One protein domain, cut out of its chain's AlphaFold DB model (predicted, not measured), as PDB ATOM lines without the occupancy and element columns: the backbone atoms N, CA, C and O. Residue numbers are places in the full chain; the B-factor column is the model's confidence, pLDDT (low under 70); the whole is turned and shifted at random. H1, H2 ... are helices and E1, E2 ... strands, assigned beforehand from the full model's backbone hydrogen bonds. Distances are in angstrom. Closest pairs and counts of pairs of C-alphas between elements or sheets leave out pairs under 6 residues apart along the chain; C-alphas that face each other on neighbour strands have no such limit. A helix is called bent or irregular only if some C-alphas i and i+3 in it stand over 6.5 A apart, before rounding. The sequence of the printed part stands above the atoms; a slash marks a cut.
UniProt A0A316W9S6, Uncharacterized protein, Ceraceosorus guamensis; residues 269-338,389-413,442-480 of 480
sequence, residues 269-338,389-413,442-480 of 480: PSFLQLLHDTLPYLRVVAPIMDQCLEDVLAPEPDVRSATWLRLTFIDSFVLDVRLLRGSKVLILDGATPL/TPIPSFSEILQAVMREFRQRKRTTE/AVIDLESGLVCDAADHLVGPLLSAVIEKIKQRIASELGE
ATOM      1  N   PRO A 269     147.210 157.452  61.684       92.12
ATOM      2  CA  PRO A 269     147.547 158.804  62.128       92.12
ATOM      3  C   PRO A 269     147.159 159.071  63.586       92.12
ATOM      4  O   PRO A 269     147.950 159.627  64.337       92.12
ATOM      5  N   SER A 270     145.960 158.643  64.001       92.00
ATOM      6  CA  SER A 270     145.487 158.852  65.376       92.00
ATOM      7  C   SER A 270     146.270 158.010  66.379       92.00
ATOM      8  O   SER A 270     146.552 158.484  67.471       92.00
ATOM      9  N   PHE A 271     146.642 156.778  66.015       93.81
ATOM     10  CA  PHE A 271     147.457 155.909  66.863       93.81
ATOM     11  C   PHE A 271     148.879 156.456  67.052       93.81
ATOM     12  O   PHE A 271     149.379 156.486  68.171       93.81
ATOM     13  N   LEU A 272     149.517 156.936  65.981       94.19
ATOM     14  CA  LEU A 272     150.850 157.544  66.063       94.19
ATOM     15  C   LEU A 272     150.826 158.857  66.853       94.19
ATOM     16  O   LEU A 272     151.710 159.084  67.673       94.19
ATOM     17  N   GLN A 273     149.795 159.685  66.654       92.81
ATOM     18  CA  GLN A 273     149.604 160.897  67.451       92.81
ATOM     19  C   GLN A 273     149.390 160.565  68.927       92.81
ATOM     20  O   GLN A 273     149.938 161.242  69.784       92.81
ATOM     21  N   LEU A 274     148.626 159.510  69.227       94.44
ATOM     22  CA  LEU A 274     148.424 159.061  70.596       94.44
ATOM     23  C   LEU A 274     149.759 158.705  71.257       94.44
ATOM     24  O   LEU A 274     150.028 159.233  72.321       94.44
ATOM     25  N   LEU A 275     150.607 157.887  70.621       94.56
ATOM     26  CA  LEU A 275     151.931 157.547  71.170       94.56
ATOM     27  C   LEU A 275     152.778 158.792  71.476       94.56
ATOM     28  O   LEU A 275     153.487 158.834  72.475       94.56
ATOM     29  N   HIS A 276     152.705 159.809  70.623       93.00
ATOM     30  CA  HIS A 276     153.416 161.062  70.848       93.00
ATOM     31  C   HIS A 276     152.807 161.857  72.015       93.00
ATOM     32  O   HIS A 276     153.507 162.235  72.946       93.00
ATOM     33  N   ASP A 277     151.490 162.053  72.016       93.94
ATOM     34  CA  ASP A 277     150.787 162.870  73.010       93.94
ATOM     35  C   ASP A 277     150.773 162.241  74.411       93.94
ATOM     36  O   ASP A 277     150.645 162.953  75.409       93.94
ATOM     37  N   THR A 278     150.882 160.911  74.506       95.31
ATOM     38  CA  THR A 278     150.939 160.220  75.796       95.31
ATOM     39  C   THR A 278     152.326 160.215  76.421       95.31
ATOM     40  O   THR A 278     152.451 160.109  77.641       95.31
ATOM     41  N   LEU A 279     153.380 160.357  75.616       93.88
ATOM     42  CA  LEU A 279     154.757 160.229  76.079       93.88
ATOM     43  C   LEU A 279     155.140 161.206  77.214       93.88
ATOM     44  O   LEU A 279     155.710 160.734  78.204       93.88
ATOM     45  N   PRO A 280     154.793 162.509  77.155       92.81
ATOM     46  CA  PRO A 280     155.216 163.491  78.155       92.81
ATOM     47  C   PRO A 280     154.824 163.160  79.586       92.81
ATOM     48  O   PRO A 280     155.640 163.260  80.502       92.81
ATOM     49  N   TYR A 281     153.573 162.747  79.800       93.19
ATOM     50  CA  TYR A 281     153.116 162.403  81.141       93.19
ATOM     51  C   TYR A 281     153.515 160.976  81.527       93.19
ATOM     52  O   TYR A 281     153.776 160.723  82.701       93.19
ATOM     53  N   LEU A 282     153.625 160.041  80.574       95.38
ATOM     54  CA  LEU A 282     154.079 158.681  80.877       95.38
ATOM     55  C   LEU A 282     155.540 158.650  81.330       95.38
ATOM     56  O   LEU A 282     155.887 157.817  82.158       95.38
ATOM     57  N   ARG A 283     156.386 159.581  80.872       93.81
ATOM     58  CA  ARG A 283     157.751 159.750  81.404       93.81
ATOM     59  C   ARG A 283     157.774 160.108  82.892       93.81
ATOM     60  O   ARG A 283     158.733 159.763  83.575       93.81
ATOM     61  N   VAL A 284     156.733 160.775  83.393       94.44
ATOM     62  CA  VAL A 284     156.577 161.076  84.824       94.44
ATOM     63  C   VAL A 284     155.986 159.890  85.575       94.44
ATOM     64  O   VAL A 284     156.432 159.595  86.676       94.44
ATOM     65  N   VAL A 285     155.000 159.206  84.991       94.25
ATOM     66  CA  VAL A 285     154.274 158.112  85.659       94.25
ATOM     67  C   VAL A 285     155.057 156.798  85.668       94.25
ATOM     68  O   VAL A 285     154.990 156.068  86.648       94.25
ATOM     69  N   ALA A 286     155.824 156.480  84.625       93.50
ATOM     70  CA  ALA A 286     156.531 155.202  84.538       93.50
ATOM     71  C   ALA A 286     157.501 154.961  85.714       93.50
ATOM     72  O   ALA A 286     157.418 153.890  86.305       93.50
ATOM     73  N   PRO A 287     158.329 155.932  86.152       93.12
ATOM     74  CA  PRO A 287     159.155 155.761  87.352       93.12
ATOM     75  C   PRO A 287     158.351 155.579  88.648       93.12
ATOM     76  O   PRO A 287     158.860 154.998  89.602       93.12
ATOM     77  N   ILE A 288     157.111 156.078  88.706       93.12
ATOM     78  CA  ILE A 288     156.254 155.981  89.898       93.12
ATOM     79  C   ILE A 288     155.796 154.536  90.130       93.12
ATOM     80  O   ILE A 288     155.667 154.134  91.281       93.12
ATOM     81  N   MET A 289     155.622 153.746  89.062       90.06
ATOM     82  CA  MET A 289     155.286 152.315  89.146       90.06
ATOM     83  C   MET A 289     156.281 151.531  90.010       90.06
ATOM     84  O   MET A 289     155.889 150.625  90.739       90.06
ATOM     85  N   ASP A 290     157.569 151.869  89.919       89.94
ATOM     86  CA  ASP A 290     158.610 151.222  90.717       89.94
ATOM     87  C   ASP A 290     158.677 151.847  92.120       89.94
ATOM     88  O   ASP A 290     158.811 151.144  93.120       89.94
ATOM     89  N   GLN A 291     158.519 153.174  92.212       91.19
ATOM     90  CA  GLN A 291     158.584 153.909  93.481       91.19
ATOM     91  C   GLN A 291     157.445 153.568  94.444       91.19
ATOM     92  O   GLN A 291     157.671 153.600  95.650       91.19
ATOM     93  N   CYS A 292     156.244 153.223  93.968       90.44
ATOM     94  CA  CYS A 292     155.120 152.871  94.845       90.44
ATOM     95  C   CYS A 292     155.351 151.576  95.640       90.44
ATOM     96  O   CYS A 292     154.667 151.328  96.630       90.44
ATOM     97  N   LEU A 293     156.337 150.759  95.249       89.50
ATOM     98  CA  LEU A 293     156.767 149.591  96.020       89.50
ATOM     99  C   LEU A 293     157.735 149.956  97.159       89.50
ATOM    100  O   LEU A 293     157.901 149.169  98.092       89.50
ATOM    101  N   GLU A 294     158.379 151.124  97.087       92.56
ATOM    102  CA  GLU A 294     159.420 151.568  98.023       92.56
ATOM    103  C   GLU A 294     158.957 152.707  98.947       92.56
ATOM    104  O   GLU A 294     159.359 152.760 100.111       92.56
ATOM    105  N   ASP A 295     158.113 153.614  98.451       91.94
ATOM    106  CA  ASP A 295     157.631 154.806  99.152       91.94
ATOM    107  C   ASP A 295     156.119 154.721  99.403       91.94
ATOM    108  O   ASP A 295     155.317 154.747  98.475       91.94
ATOM    109  N   VAL A 296     155.727 154.699 100.681       90.06
ATOM    110  CA  VAL A 296     154.319 154.661 101.129       90.06
ATOM    111  C   VAL A 296     153.529 155.891 100.664       90.06
ATOM    112  O   VAL A 296     152.308 155.834 100.536       90.06
ATOM    113  N   LEU A 297     154.206 157.017 100.423       91.94
ATOM    114  CA  LEU A 297     153.580 158.243  99.932       91.94
ATOM    115  C   LEU A 297     153.570 158.335  98.402       91.94
ATOM    116  O   LEU A 297     152.976 159.272  97.864       91.94
ATOM    117  N   ALA A 298     154.251 157.436  97.686       93.94
ATOM    118  CA  ALA A 298     154.182 157.420  96.233       93.94
ATOM    119  C   ALA A 298     152.801 156.905  95.792       93.94
ATOM    120  O   ALA A 298     152.309 155.917  96.338       93.94
ATOM    121  N   PRO A 299     152.144 157.578  94.832       95.88
ATOM    122  CA  PRO A 299     150.821 157.160  94.407       95.88
ATOM    123  C   PRO A 299     150.878 155.843  93.634       95.88
ATOM    124  O   PRO A 299     151.795 155.629  92.845       95.88
ATOM    125  N   GLU A 300     149.853 155.014  93.791       95.56
ATOM    126  CA  GLU A 300     149.646 153.824  92.975       95.56
ATOM    127  C   GLU A 300     148.980 154.218  91.641       95.56
ATOM    128  O   GLU A 300     147.869 154.767  91.635       95.56
ATOM    129  N   PRO A 301     149.644 153.990  90.497       94.94
ATOM    130  CA  PRO A 301     149.076 154.255  89.182       94.94
ATOM    131  C   PRO A 301     148.101 153.153  88.730       94.94
ATOM    132  O   PRO A 301     148.443 151.979  88.636       94.94
ATOM    133  N   ASP A 302     146.897 153.561  88.343       94.88
ATOM    134  CA  ASP A 302     145.828 152.731  87.792       94.88
ATOM    135  C   ASP A 302     145.467 153.195  86.368       94.88
ATOM    136  O   ASP A 302     145.086 154.344  86.112       94.88
ATOM    137  N   VAL A 303     145.593 152.288  85.398       95.38
ATOM    138  CA  VAL A 303     145.393 152.584  83.975       95.38
ATOM    139  C   VAL A 303     143.949 152.302  83.573       95.38
ATOM    140  O   VAL A 303     143.575 151.184  83.214       95.38
ATOM    141  N   ARG A 304     143.128 153.358  83.539       94.81
ATOM    142  CA  ARG A 304     141.717 153.275  83.119       94.81
ATOM    143  C   ARG A 304     141.573 153.150  81.601       94.81
ATOM    144  O   ARG A 304     140.703 152.430  81.109       94.81
ATOM    145  N   SER A 305     142.414 153.850  80.840       93.75
ATOM    146  CA  SER A 305     142.507 153.733  79.378       93.75
ATOM    147  C   SER A 305     143.840 154.287  78.862       93.75
ATOM    148  O   SER A 305     144.610 154.864  79.621       93.75
ATOM    149  N   ALA A 306     144.094 154.198  77.552       93.56
ATOM    150  CA  ALA A 306     145.301 154.783  76.952       93.56
ATOM    151  C   ALA A 306     145.380 156.314  77.125       93.56
ATOM    152  O   ALA A 306     146.464 156.878  77.090       93.56
ATOM    153  N   THR A 307     144.238 156.978  77.327       95.38
ATOM    154  CA  THR A 307     144.128 158.436  77.488       95.38
ATOM    155  C   THR A 307     143.719 158.843  78.903       95.38
ATOM    156  O   THR A 307     143.349 159.994  79.110       95.38
ATOM    157  N   TRP A 308     143.687 157.918  79.866       95.88
ATOM    158  CA  TRP A 308     143.262 158.212  81.236       95.88
ATOM    159  C   TRP A 308     144.012 157.324  82.222       95.88
ATOM    160  O   TRP A 308     143.792 156.112  82.263       95.88
ATOM    161  N   LEU A 309     144.861 157.962  83.023       96.50
ATOM    162  CA  LEU A 309     145.525 157.365  84.170       96.50
ATOM    163  C   LEU A 309     144.978 157.977  85.451       96.50
ATOM    164  O   LEU A 309     144.669 159.167  85.507       96.50
ATOM    165  N   ARG A 310     144.863 157.143  86.471       96.25
ATOM    166  CA  ARG A 310     144.440 157.513  87.809       96.25
ATOM    167  C   ARG A 310     145.599 157.246  88.758       96.25
ATOM    168  O   ARG A 310     146.173 156.172  88.707       96.25
ATOM    169  N   LEU A 311     145.960 158.212  89.586       96.88
ATOM    170  CA  LEU A 311     147.001 158.074  90.599       96.88
ATOM    171  C   LEU A 311     146.330 158.101  91.972       96.88
ATOM    172  O   LEU A 311     145.690 159.096  92.313       96.88
ATOM    173  N   THR A 312     146.449 157.021  92.738       96.38
ATOM    174  CA  THR A 312     145.803 156.876  94.050       96.38
ATOM    175  C   THR A 312     146.832 157.044  95.161       96.38
ATOM    176  O   THR A 312     147.825 156.328  95.196       96.38
ATOM    177  N   PHE A 313     146.611 157.977  96.084       95.69
ATOM    178  CA  PHE A 313     147.466 158.202  97.248       95.69
ATOM    179  C   PHE A 313     146.775 157.663  98.504       95.69
ATOM    180  O   PHE A 313     145.659 158.086  98.825       95.69
ATOM    181  N   ILE A 314     147.463 156.774  99.232       92.56
ATOM    182  CA  ILE A 314     147.040 156.243 100.545       92.56
ATOM    183  C   ILE A 314     145.575 155.762 100.519       92.56
ATOM    184  O   ILE A 314     144.763 156.101 101.380       92.56
ATOM    185  N   ASP A 315     145.215 155.052  99.445       87.31
ATOM    186  CA  ASP A 315     143.895 154.458  99.176       87.31
ATOM    187  C   ASP A 315     142.681 155.408  99.189       87.31
ATOM    188  O   ASP A 315     141.543 154.958  99.052       87.31
ATOM    189  N   SER A 316     142.891 156.718  99.338       91.38
ATOM    190  CA  SER A 316     141.811 157.670  99.636       91.38
ATOM    191  C   SER A 316     141.775 158.831  98.654       91.38
ATOM    192  O   SER A 316     140.704 159.191  98.162       91.38
ATOM    193  N   PHE A 317     142.935 159.400  98.326       95.25
ATOM    194  CA  PHE A 317     143.020 160.569  97.456       95.25
ATOM    195  C   PHE A 317     143.341 160.154  96.031       95.25
ATOM    196  O   PHE A 317     144.187 159.294  95.802       95.25
ATOM    197  N   VAL A 318     142.689 160.781  95.058       95.94
ATOM    198  CA  VAL A 318     142.781 160.356  93.663       95.94
ATOM    199  C   VAL A 318     143.101 161.544  92.773       95.94
ATOM    200  O   VAL A 318     142.397 162.546  92.794       95.94
ATOM    201  N   LEU A 319     144.129 161.415  91.938       97.12
ATOM    202  CA  LEU A 319     144.474 162.380  90.900       97.12
ATOM    203  C   LEU A 319     144.257 161.742  89.527       97.12
ATOM    204  O   LEU A 319     144.902 160.760  89.169       97.12
ATOM    205  N   ASP A 320     143.355 162.307  88.737       97.12
ATOM    206  CA  ASP A 320     143.062 161.845  87.384       97.12
ATOM    207  C   ASP A 320     143.885 162.664  86.368       97.12
ATOM    208  O   ASP A 320     143.822 163.895  86.331       97.12
ATOM    209  N   VAL A 321     144.628 161.974  85.499       96.94
ATOM    210  CA  VAL A 321     145.385 162.546  84.374       96.94
ATOM    211  C   VAL A 321     144.761 162.058  83.071       96.94
ATOM    212  O   VAL A 321     144.749 160.859  82.780       96.94
ATOM    213  N   ARG A 322     144.214 162.981  82.275       96.31
ATOM    214  CA  ARG A 322     143.452 162.663  81.060       96.31
ATOM    215  C   ARG A 322     144.007 163.379  79.839       96.31
ATOM    216  O   ARG A 322     144.125 164.599  79.836       96.31
ATOM    217  N   LEU A 323     144.256 162.634  78.767       96.06
ATOM    218  CA  LEU A 323     144.527 163.206  77.453       96.06
ATOM    219  C   LEU A 323     143.199 163.588  76.778       96.06
ATOM    220  O   LEU A 323     142.332 162.750  76.517       96.06
ATOM    221  N   LEU A 324     143.048 164.876  76.500       94.75
ATOM    222  CA  LEU A 324     141.953 165.482  75.759       94.75
ATOM    223  C   LEU A 324     142.304 165.613  74.271       94.75
ATOM    224  O   LEU A 324     143.431 165.400  73.825       94.75
ATOM    225  N   ARG A 325     141.311 166.008  73.473       89.38
ATOM    226  CA  ARG A 325     141.516 166.296  72.048       89.38
ATOM    227  C   ARG A 325     142.444 167.495  71.852       89.38
ATOM    228  O   ARG A 325     142.387 168.457  72.611       89.38
ATOM    229  N   GLY A 326     143.204 167.455  70.760       87.06
ATOM    230  CA  GLY A 326     144.123 168.530  70.389       87.06
ATOM    231  C   GLY A 326     145.380 168.559  71.251       87.06
ATOM    232  O   GLY A 326     145.865 169.649  71.533       87.06
ATOM    233  N   SER A 327     145.857 167.385  71.683       91.38
ATOM    234  CA  SER A 327     147.111 167.239  72.426       91.38
ATOM    235  C   SER A 327     147.114 168.084  73.701       91.38
ATOM    236  O   SER A 327     148.045 168.835  73.960       91.38
ATOM    237  N   LYS A 328     146.031 168.002  74.483       94.88
ATOM    238  CA  LYS A 328     145.892 168.696  75.771       94.88
ATOM    239  C   LYS A 328     145.771 167.685  76.895       94.88
ATOM    240  O   LYS A 328     145.034 166.719  76.758       94.88
ATOM    241  N   VAL A 329     146.442 167.917  78.010       96.50
ATOM    242  CA  VAL A 329     146.379 167.083  79.210       96.50
ATOM    243  C   VAL A 329     145.607 167.825  80.290       96.50
ATOM    244  O   VAL A 329     145.885 168.987  80.576       96.50
ATOM    245  N   LEU A 330     144.629 167.144  80.873       96.62
ATOM    246  CA  LEU A 330     143.835 167.595  82.004       96.62
ATOM    247  C   LEU A 330     144.283 166.846  83.259       96.62
ATOM    248  O   LEU A 330     144.272 165.616  83.276       96.62
ATOM    249  N   ILE A 331     144.643 167.591  84.297       96.81
ATOM    250  CA  ILE A 331     144.998 167.091  85.625       96.81
ATOM    251  C   ILE A 331     143.901 167.554  86.581       96.81
ATOM    252  O   ILE A 331     143.666 168.755  86.697       96.81
ATOM    253  N   LEU A 332     143.206 166.628  87.233       96.31
ATOM    254  CA  LEU A 332     142.038 166.932  88.063       96.31
ATOM    255  C   LEU A 332     142.020 166.091  89.341       96.31
ATOM    256  O   LEU A 332     142.538 164.974  89.361       96.31
ATOM    257  N   ASP A 333     141.376 166.607  90.383       95.94
ATOM    258  CA  ASP A 333     141.038 165.806  91.558       95.94
ATOM    259  C   ASP A 333     139.940 164.803  91.176       95.94
ATOM    260  O   ASP A 333     138.811 165.171  90.841       95.94
ATOM    261  N   GLY A 334     140.298 163.519  91.193       92.38
ATOM    262  CA  GLY A 334     139.439 162.416  90.777       92.38
ATOM    263  C   GLY A 334     138.268 162.145  91.722       92.38
ATOM    264  O   GLY A 334     137.342 161.438  91.319       92.38
ATOM    265  N   ALA A 335     138.275 162.702  92.939       92.06
ATOM    266  CA  ALA A 335     137.151 162.622  93.869       92.06
ATOM    267  C   ALA A 335     136.072 163.680  93.579       92.06
ATOM    268  O   ALA A 335     134.902 163.478  93.911       92.06
ATOM    269  N   THR A 336     136.434 164.789  92.925       86.75
ATOM    270  CA  THR A 336     135.486 165.833  92.522       86.75
ATOM    271  C   THR A 336     135.061 165.641  91.066       86.75
ATOM    272  O   THR A 336     135.865 165.860  90.155       86.75
ATOM    273  N   PRO A 337     133.809 165.240  90.781       73.56
ATOM    274  CA  PRO A 337     133.339 165.212  89.406       73.56
ATOM    275  C   PRO A 337     133.343 166.638  88.842       73.56
ATOM    276  O   PRO A 337     132.896 167.577  89.497       73.56
ATOM    277  N   LEU A 338     133.820 166.796  87.606       71.25
ATOM    278  CA  LEU A 338     133.584 168.018  86.839       71.25
ATOM    279  C   LEU A 338     132.072 168.151  86.673       71.25
ATOM    280  O   LEU A 338     131.474 167.378  85.920       71.25
ATOM    281  N   THR A 389     138.232 160.469  98.735       94.19
ATOM    282  CA  THR A 389     138.206 161.757  99.429       94.19
ATOM    283  C   THR A 389     138.865 162.837  98.571       94.19
ATOM    284  O   THR A 389     139.879 162.554  97.929       94.19
ATOM    285  N   PRO A 390     138.329 164.073  98.567       94.69
ATOM    286  CA  PRO A 390     138.946 165.183  97.848       94.69
ATOM    287  C   PRO A 390     140.352 165.457  98.371       94.69
ATOM    288  O   PRO A 390     140.614 165.347  99.572       94.69
ATOM    289  N   ILE A 391     141.252 165.821  97.462       95.19
ATOM    290  CA  ILE A 391     142.624 166.179  97.800       95.19
ATOM    291  C   ILE A 391     142.589 167.475  98.627       95.19
ATOM    292  O   ILE A 391     142.048 168.494  98.176       95.19
ATOM    293  N   PRO A 392     143.180 167.486  99.831       94.38
ATOM    294  CA  PRO A 392     143.150 168.650 100.700       94.38
ATOM    295  C   PRO A 392     143.839 169.846 100.042       94.38
ATOM    296  O   PRO A 392     144.988 169.769  99.608       94.38
ATOM    297  N   SER A 393     143.144 170.986 100.009       94.69
ATOM    298  CA  SER A 393     143.669 172.250  99.468       94.69
ATOM    299  C   SER A 393     144.175 172.138  98.018       94.69
ATOM    300  O   SER A 393     145.133 172.809  97.632       94.69
ATOM    301  N   PHE A 394     143.541 171.294  97.192       95.62
ATOM    302  CA  PHE A 394     143.984 171.042  95.816       95.62
ATOM    303  C   PHE A 394     144.092 172.314  94.962       95.62
ATOM    304  O   PHE A 394     145.083 172.506  94.259       95.62
ATOM    305  N   SER A 395     143.131 173.233  95.073       94.75
ATOM    306  CA  SER A 395     143.173 174.520  94.366       94.75
ATOM    307  C   SER A 395     144.380 175.376  94.777       94.75
ATOM    308  O   SER A 395     145.029 175.987  93.926       94.75
ATOM    309  N   GLU A 396     144.755 175.373  96.059       95.94
ATOM    310  CA  GLU A 396     145.947 176.073  96.555       95.94
ATOM    311  C   GLU A 396     147.237 175.441  96.020       95.94
ATOM    312  O   GLU A 396     148.174 176.160  95.650       95.94
ATOM    313  N   ILE A 397     147.273 174.105  95.926       96.50
ATOM    314  CA  ILE A 397     148.376 173.350  95.317       96.50
ATOM    315  C   ILE A 397     148.546 173.764  93.852       96.50
ATOM    316  O   ILE A 397     149.648 174.150  93.454       96.50
ATOM    317  N   LEU A 398     147.466 173.756  93.063       95.56
ATOM    318  CA  LEU A 398     147.507 174.158  91.654       95.56
ATOM    319  C   LEU A 398     147.980 175.608  91.496       95.56
ATOM    320  O   LEU A 398     148.888 175.884  90.707       95.56
ATOM    321  N   GLN A 399     147.461 176.535  92.305       94.81
ATOM    322  CA  GLN A 399     147.897 177.934  92.292       94.81
ATOM    323  C   GLN A 399     149.374 178.098  92.674       94.81
ATOM    324  O   GLN A 399     150.065 178.969  92.134       94.81
ATOM    325  N   ALA A 400     149.882 177.302  93.617       95.81
ATOM    326  CA  ALA A 400     151.296 177.301  93.983       95.81
ATOM    327  C   ALA A 400     152.172 176.803  92.825       95.81
ATOM    328  O   ALA A 400     153.103 177.509  92.432       95.81
ATOM    329  N   VAL A 401     151.825 175.663  92.219       95.69
ATOM    330  CA  VAL A 401     152.536 175.103  91.057       95.69
ATOM    331  C   VAL A 401     152.537 176.093  89.893       95.69
ATOM    332  O   VAL A 401     153.582 176.358  89.301       95.69
ATOM    333  N   MET A 402     151.401 176.731  89.610       94.06
ATOM    334  CA  MET A 402     151.288 177.729  88.547       94.06
ATOM    335  C   MET A 402     152.129 178.981  88.803       94.06
ATOM    336  O   MET A 402     152.701 179.551  87.867       94.06
ATOM    337  N   ARG A 403     152.239 179.428  90.059       94.38
ATOM    338  CA  ARG A 403     153.135 180.535  90.431       94.38
ATOM    339  C   ARG A 403     154.597 180.155  90.225       94.38
ATOM    340  O   ARG A 403     155.319 180.931  89.599       94.38
ATOM    341  N   GLU A 404     155.012 178.980  90.695       93.88
ATOM    342  CA  GLU A 404     156.379 178.474  90.521       93.88
ATOM    343  C   GLU A 404     156.728 178.317  89.032       93.88
ATOM    344  O   GLU A 404     157.781 178.772  88.582       93.88
ATOM    345  N   PHE A 405     155.810 177.765  88.237       91.56
ATOM    346  CA  PHE A 405     155.990 177.583  86.800       91.56
ATOM    347  C   PHE A 405     156.168 178.921  86.063       91.56
ATOM    348  O   PHE A 405     157.121 179.103  85.302       91.56
ATOM    349  N   ARG A 406     155.307 179.912  86.347       92.25
ATOM    350  CA  ARG A 406     155.418 181.267  85.771       92.25
ATOM    351  C   ARG A 406     156.711 181.971  86.184       92.25
ATOM    352  O   ARG A 406     157.277 182.711  85.382       92.25
ATOM    353  N   GLN A 407     157.173 181.770  87.419       92.38
ATOM    354  CA  GLN A 407     158.445 182.325  87.889       92.38
ATOM    355  C   GLN A 407     159.629 181.715  87.134       92.38
ATOM    356  O   GLN A 407     160.445 182.471  86.612       92.38
ATOM    357  N   ARG A 408     159.674 180.381  87.001       89.88
ATOM    358  CA  ARG A 408     160.721 179.680  86.239       89.88
ATOM    359  C   ARG A 408     160.768 180.142  84.787       89.88
ATOM    360  O   ARG A 408     161.840 180.449  84.277       89.88
ATOM    361  N   LYS A 409     159.604 180.278  84.145       88.38
ATOM    362  CA  LYS A 409     159.528 180.776  82.768       88.38
ATOM    363  C   LYS A 409     160.145 182.171  82.632       88.38
ATOM    364  O   LYS A 409     160.988 182.382  81.767       88.38
ATOM    365  N   ARG A 410     159.794 183.099  83.531       89.88
ATOM    366  CA  ARG A 410     160.360 184.461  83.543       89.88
ATOM    367  C   ARG A 410     161.871 184.462  83.746       89.88
ATOM    368  O   ARG A 410     162.554 185.265  83.120       89.88
ATOM    369  N   THR A 411     162.395 183.593  84.612       91.06
ATOM    370  CA  THR A 411     163.845 183.497  84.828       91.06
ATOM    371  C   THR A 411     164.575 182.943  83.607       91.06
ATOM    372  O   THR A 411     165.639 183.456  83.273       91.06
ATOM    373  N   THR A 412     163.997 181.964  82.905       88.38
ATOM    374  CA  THR A 412     164.580 181.420  81.668       88.38
ATOM    375  C   THR A 412     164.560 182.456  80.545       88.38
ATOM    376  O   THR A 412     165.588 182.697  79.922       88.38
ATOM    377  N   GLU A 413     163.432 183.147  80.348       88.62
ATOM    378  CA  GLU A 413     163.306 184.213  79.343       88.62
ATOM    379  C   GLU A 413     164.269 185.384  79.619       88.62
ATOM    380  O   GLU A 413     164.843 185.951  78.688       88.62
ATOM    381  N   ALA A 442     148.889 178.116  76.674       83.19
ATOM    382  CA  ALA A 442     149.452 176.791  76.881       83.19
ATOM    383  C   ALA A 442     149.019 176.129  78.197       83.19
ATOM    384  O   ALA A 442     149.072 174.906  78.301       83.19
ATOM    385  N   VAL A 443     148.596 176.914  79.200       90.06
ATOM    386  CA  VAL A 443     148.114 176.390  80.486       90.06
ATOM    387  C   VAL A 443     146.902 177.182  80.973       90.06
ATOM    388  O   VAL A 443     146.971 178.397  81.166       90.06
ATOM    389  N   ILE A 444     145.797 176.479  81.195       91.75
ATOM    390  CA  ILE A 444     144.512 177.003  81.649       91.75
ATOM    391  C   ILE A 444     144.248 176.447  83.047       91.75
ATOM    392  O   ILE A 444     144.198 175.234  83.248       91.75
ATOM    393  N   ASP A 445     144.090 177.362  83.995       90.75
ATOM    394  CA  ASP A 445     143.707 177.074  85.374       90.75
ATOM    395  C   ASP A 445     142.183 176.924  85.438       90.75
ATOM    396  O   ASP A 445     141.451 177.825  85.016       90.75
ATOM    397  N   LEU A 446     141.714 175.768  85.898       88.44
ATOM    398  CA  LEU A 446     140.314 175.505  86.205       88.44
ATOM    399  C   LEU A 446     140.168 175.495  87.727       88.44
ATOM    400  O   LEU A 446     141.083 175.100  88.440       88.44
ATOM    401  N   GLU A 447     138.995 175.857  88.238       84.81
ATOM    402  CA  GLU A 447     138.747 175.885  89.689       84.81
ATOM    403  C   GLU A 447     139.081 174.550  90.387       84.81
ATOM    404  O   GLU A 447     139.574 174.540  91.514       84.81
ATOM    405  N   SER A 448     138.882 173.431  89.682       87.94
ATOM    406  CA  SER A 448     139.123 172.065  90.158       87.94
ATOM    407  C   SER A 448     140.166 171.285  89.345       87.94
ATOM    408  O   SER A 448     140.235 170.057  89.434       87.94
ATOM    409  N   GLY A 449     140.985 171.952  88.526       93.44
ATOM    410  CA  GLY A 449     141.940 171.238  87.681       93.44
ATOM    411  C   GLY A 449     142.842 172.121  86.835       93.44
ATOM    412  O   GLY A 449     142.759 173.341  86.831       93.44
ATOM    413  N   LEU A 450     143.714 171.482  86.072       94.75
ATOM    414  CA  LEU A 450     144.674 172.147  85.207       94.75
ATOM    415  C   LEU A 450     144.609 171.547  83.811       94.75
ATOM    416  O   LEU A 450     144.726 170.334  83.659       94.75
ATOM    417  N   VAL A 451     144.469 172.386  82.787       96.00
ATOM    418  CA  VAL A 451     144.604 171.965  81.387       96.00
ATOM    419  C   VAL A 451     145.885 172.550  80.825       96.00
ATOM    420  O   VAL A 451     146.086 173.757  80.878       96.00
ATOM    421  N   CYS A 452     146.739 171.720  80.245       95.00
ATOM    422  CA  CYS A 452     147.964 172.163  79.586       95.00
ATOM    423  C   CYS A 452     148.172 171.450  78.249       95.00
ATOM    424  O   CYS A 452     147.546 170.426  77.990       95.00
ATOM    425  N   ASP A 453     149.013 171.994  77.376       93.94
ATOM    426  CA  ASP A 453     149.400 171.299  76.145       93.94
ATOM    427  C   ASP A 453     150.310 170.102  76.458       93.94
ATOM    428  O   ASP A 453     151.162 170.189  77.341       93.94
ATOM    429  N   ALA A 454     150.152 169.010  75.707       91.50
ATOM    430  CA  ALA A 454     150.886 167.745  75.801       91.50
ATOM    431  C   ALA A 454     152.329 167.858  75.282       91.50
ATOM    432  O   ALA A 454     152.791 167.027  74.512       91.50
ATOM    433  N   ALA A 455     153.038 168.915  75.666       90.69
ATOM    434  CA  ALA A 455     154.447 169.091  75.357       90.69
ATOM    435  C   ALA A 455     155.300 168.701  76.571       90.69
ATOM    436  O   ALA A 455     154.971 169.065  77.704       90.69
ATOM    437  N   ASP A 456     156.426 168.018  76.340       86.88
ATOM    438  CA  ASP A 456     157.335 167.540  77.398       86.88
ATOM    439  C   ASP A 456     157.747 168.619  78.396       86.88
ATOM    440  O   ASP A 456     157.708 168.415  79.609       86.88
ATOM    441  N   HIS A 457     158.111 169.794  77.884       89.62
ATOM    442  CA  HIS A 457     158.578 170.914  78.696       89.62
ATOM    443  C   HIS A 457     157.472 171.550  79.557       89.62
ATOM    444  O   HIS A 457     157.780 172.349  80.442       89.62
ATOM    445  N   LEU A 458     156.201 171.213  79.307       92.38
ATOM    446  CA  LEU A 458     155.046 171.700  80.062       92.38
ATOM    447  C   LEU A 458     154.519 170.624  81.010       92.38
ATOM    448  O   LEU A 458     154.588 170.798  82.227       92.38
ATOM    449  N   VAL A 459     154.003 169.517  80.466       94.00
ATOM    450  CA  VAL A 459     153.261 168.521  81.255       94.00
ATOM    451  C   VAL A 459     154.157 167.837  82.267       94.00
ATOM    452  O   VAL A 459     153.739 167.670  83.407       94.00
ATOM    453  N   GLY A 460     155.380 167.470  81.873       93.75
ATOM    454  CA  GLY A 460     156.306 166.758  82.747       93.75
ATOM    455  C   GLY A 460     156.565 167.532  84.047       93.75
ATOM    456  O   GLY A 460     156.180 167.069  85.122       93.75
ATOM    457  N   PRO A 461     157.127 168.755  83.967       94.62
ATOM    458  CA  PRO A 461     157.377 169.587  85.140       94.62
ATOM    459  C   PRO A 461     156.122 169.928  85.950       94.62
ATOM    460  O   PRO A 461     156.194 169.958  87.178       94.62
ATOM    461  N   LEU A 462     154.988 170.195  85.287       95.56
ATOM    462  CA  LEU A 462     153.729 170.516  85.965       95.56
ATOM    463  C   LEU A 462     153.205 169.318  86.758       95.56
ATOM    464  O   LEU A 462     152.929 169.455  87.948       95.56
ATOM    465  N   LEU A 463     153.110 168.146  86.129       96.69
ATOM    466  CA  LEU A 463     152.603 166.935  86.764       96.69
ATOM    467  C   LEU A 463     153.500 166.499  87.926       96.69
ATOM    468  O   LEU A 463     152.990 166.236  89.012       96.69
ATOM    469  N   SER A 464     154.826 166.499  87.745       96.44
ATOM    470  CA  SER A 464     155.762 166.196  88.835       96.44
ATOM    471  C   SER A 464     155.604 167.158  90.015       96.44
ATOM    472  O   SER A 464     155.587 166.722  91.162       96.44
ATOM    473  N   ALA A 465     155.445 168.462  89.756       96.62
ATOM    474  CA  ALA A 465     155.254 169.450  90.816       96.62
ATOM    475  C   ALA A 465     153.918 169.270  91.555       96.62
ATOM    476  O   ALA A 465     153.881 169.400  92.777       96.62
ATOM    477  N   VAL A 466     152.837 168.946  90.836       97.00
ATOM    478  CA  VAL A 466     151.532 168.639  91.443       97.00
ATOM    479  C   VAL A 466     151.640 167.415  92.351       97.00
ATOM    480  O   VAL A 466     151.245 167.497  93.511       97.00
ATOM    481  N   ILE A 467     152.231 166.319  91.866       96.94
ATOM    482  CA  ILE A 467     152.406 165.084  92.644       96.94
ATOM    483  C   ILE A 467     153.211 165.357  93.921       96.94
ATOM    484  O   ILE A 467     152.762 165.010  95.009       96.94
ATOM    485  N   GLU A 468     154.347 166.051  93.825       96.75
ATOM    486  CA  GLU A 468     155.186 166.358  94.991       96.75
ATOM    487  C   GLU A 468     154.477 167.234  96.033       96.75
ATOM    488  O   GLU A 468     154.574 166.983  97.235       96.75
ATOM    489  N   LYS A 469     153.718 168.248  95.602       96.94
ATOM    490  CA  LYS A 469     152.950 169.095  96.530       96.94
ATOM    491  C   LYS A 469     151.806 168.329  97.195       96.94
ATOM    492  O   LYS A 469     151.554 168.556  98.377       96.94
ATOM    493  N   ILE A 470     151.151 167.413  96.477       96.69
ATOM    494  CA  ILE A 470     150.137 166.517  97.053       96.69
ATOM    495  C   ILE A 470     150.776 165.630  98.123       96.69
ATOM    496  O   ILE A 470     150.276 165.589  99.246       96.69
ATOM    497  N   LYS A 471     151.923 165.001  97.829       95.62
ATOM    498  CA  LYS A 471     152.669 164.185  98.804       95.62
ATOM    499  C   LYS A 471     153.008 164.976 100.067       95.62
ATOM    500  O   LYS A 471     152.753 164.505 101.170       95.62
ATOM    501  N   GLN A 472     153.533 166.194  99.916       95.75
ATOM    502  CA  GLN A 472     153.861 167.078 101.043       95.75
ATOM    503  C   GLN A 472     152.632 167.421 101.885       95.75
ATOM    504  O   GLN A 472     152.703 167.410 103.114       95.75
ATOM    505  N   ARG A 473     151.503 167.715 101.231       95.75
ATOM    506  CA  ARG A 473     150.266 168.078 101.917       95.75
ATOM    507  C   ARG A 473     149.678 166.900 102.691       95.75
ATOM    508  O   ARG A 473     149.360 167.048 103.865       95.75
ATOM    509  N   ILE A 474     149.610 165.728 102.070       94.12
ATOM    510  CA  ILE A 474     149.125 164.508 102.722       94.12
ATOM    511  C   ILE A 474     150.036 164.124 103.900       94.12
ATOM    512  O   ILE A 474     149.546 163.807 104.980       94.12
ATOM    513  N   ALA A 475     151.359 164.226 103.734       93.56
ATOM    514  CA  ALA A 475     152.307 163.964 104.815       93.56
ATOM    515  C   ALA A 475     152.123 164.922 106.004       93.56
ATOM    516  O   ALA A 475     152.247 164.492 107.149       93.56
ATOM    517  N   SER A 476     151.809 166.200 105.749       94.31
ATOM    518  CA  SER A 476     151.528 167.157 106.826       94.31
ATOM    519  C   SER A 476     150.253 166.828 107.602       94.31
ATOM    520  O   SER A 476     150.236 167.014 108.808       94.31
ATOM    521  N   GLU A 477     149.227 166.285 106.944       90.81
ATOM    522  CA  GLU A 477     147.952 165.945 107.594       90.81
ATOM    523  C   GLU A 477     147.993 164.613 108.351       90.81
ATOM    524  O   GLU A 477     147.218 164.417 109.277       90.81
ATOM    525  N   LEU A 478     148.900 163.704 107.982       88.12
ATOM    526  CA  LEU A 478     149.128 162.449 108.710       88.12
ATOM    527  C   LEU A 478     150.089 162.593 109.897       88.12
ATOM    528  O   LEU A 478     150.152 161.702 110.744       88.12
ATOM    529  N   GLY A 479     150.901 163.653 109.908       82.44
ATOM    530  CA  GLY A 479     151.848 163.951 110.985       82.44
ATOM    531  C   GLY A 479     151.257 164.767 112.139       82.44
ATOM    532  O   GLY A 479     151.904 164.870 113.184       82.44
ATOM    533  N   GLU A 480     150.071 165.346 111.943       53.78
ATOM    534  CA  GLU A 480     149.238 165.992 112.968       53.78
ATOM    535  C   GLU A 480     148.269 164.982 113.599       53.78
ATOM    536  O   GLU A 480     148.047 165.089 114.831       53.78
TER     537      GLU A 480
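AT A GLANCE: This is residues 269 to 338, 389 to 413 and 442 to 480 of the 480 residues of an uncharacterized protein of Ceraceosorus guamensis (UniProt A0A316W9S6). A twisted six-stranded sheet has helices over one face: H3 runs along its middle strands, with H1b towards the E1 edge and H2 over the E5 edge; no named helix covers the other face. Residues 406 to 413 of H2 stick out. The printed part has 134 residues with three named helices and six named strands, in chain order H1 E1 E2 E3 E4 H2 E5 E6 H3; the antiparallel sheet runs E1 E2 E3 E4 E6 E5. The class is mixed, helices and strands; the whole is compact, with a radius of gyration of the C-alphas of 14.5 A and spans of 50 by 34 by 29 A.

IN THESE COORDINATES: Find E1 at residues 300 to 305, from C-alpha 300 at (149.646, 153.824, 92.975), then E2 at 308 to 313, E3 at 317 to 324, 22.3 A long, E4 at 328 to 333, E5 at 443 to 446 and E6 at 449 to 453. H3, residues 456 to 478, runs 32.8 A to (149.128, 162.449, 108.710); H2, 394 to 413, runs 28.6 A. H1, 269 to 291, was assigned as one helix by its hydrogen bonds but is bent, C-alphas 277 and 280 being 6.8 A apart; its arms are H1a, 269 to 277, and H1b, 280 to 291.

HOW THE PARTS SIT: E1 to E4 form a meander, each strand the antiparallel neighbour of the one before; look for N 302 and O 310 at 2.7 A, N 311 and O 319 at 2.8 A, and N 322 and O 330 at 2.8 A. E6 pairs with E4, N 329 to O 452 at 2.7 A, and with E5 in a hairpin, N 444 to O 451 at 2.8 A. H1b, H2 and H3 on one face make two layers, helices over a sheet. H3 touches H1b, closest C-alphas Pro 280 and Asp 456 at 4.6 A, and H2, Val 401 and Ala 465 at 6.3 A. H1a only grazes the sheet with residues 274 to 277. Every O i to N i+4 pair is within hydrogen-bond range in H1a and H2, 4 of 8 in H1b and 18 of 19 in H3.

THE WHOLE: The C-alphas farthest apart, Pro 269 and Glu 480, are 51.4 A apart. Residues 339 to 388 and 414 to 441 are not printed, leaving C-alpha gaps of 14.8 A and 15.9 A. Of the links printed whole, none is long. Residue 480, the chain's last, has pLDDT under 70.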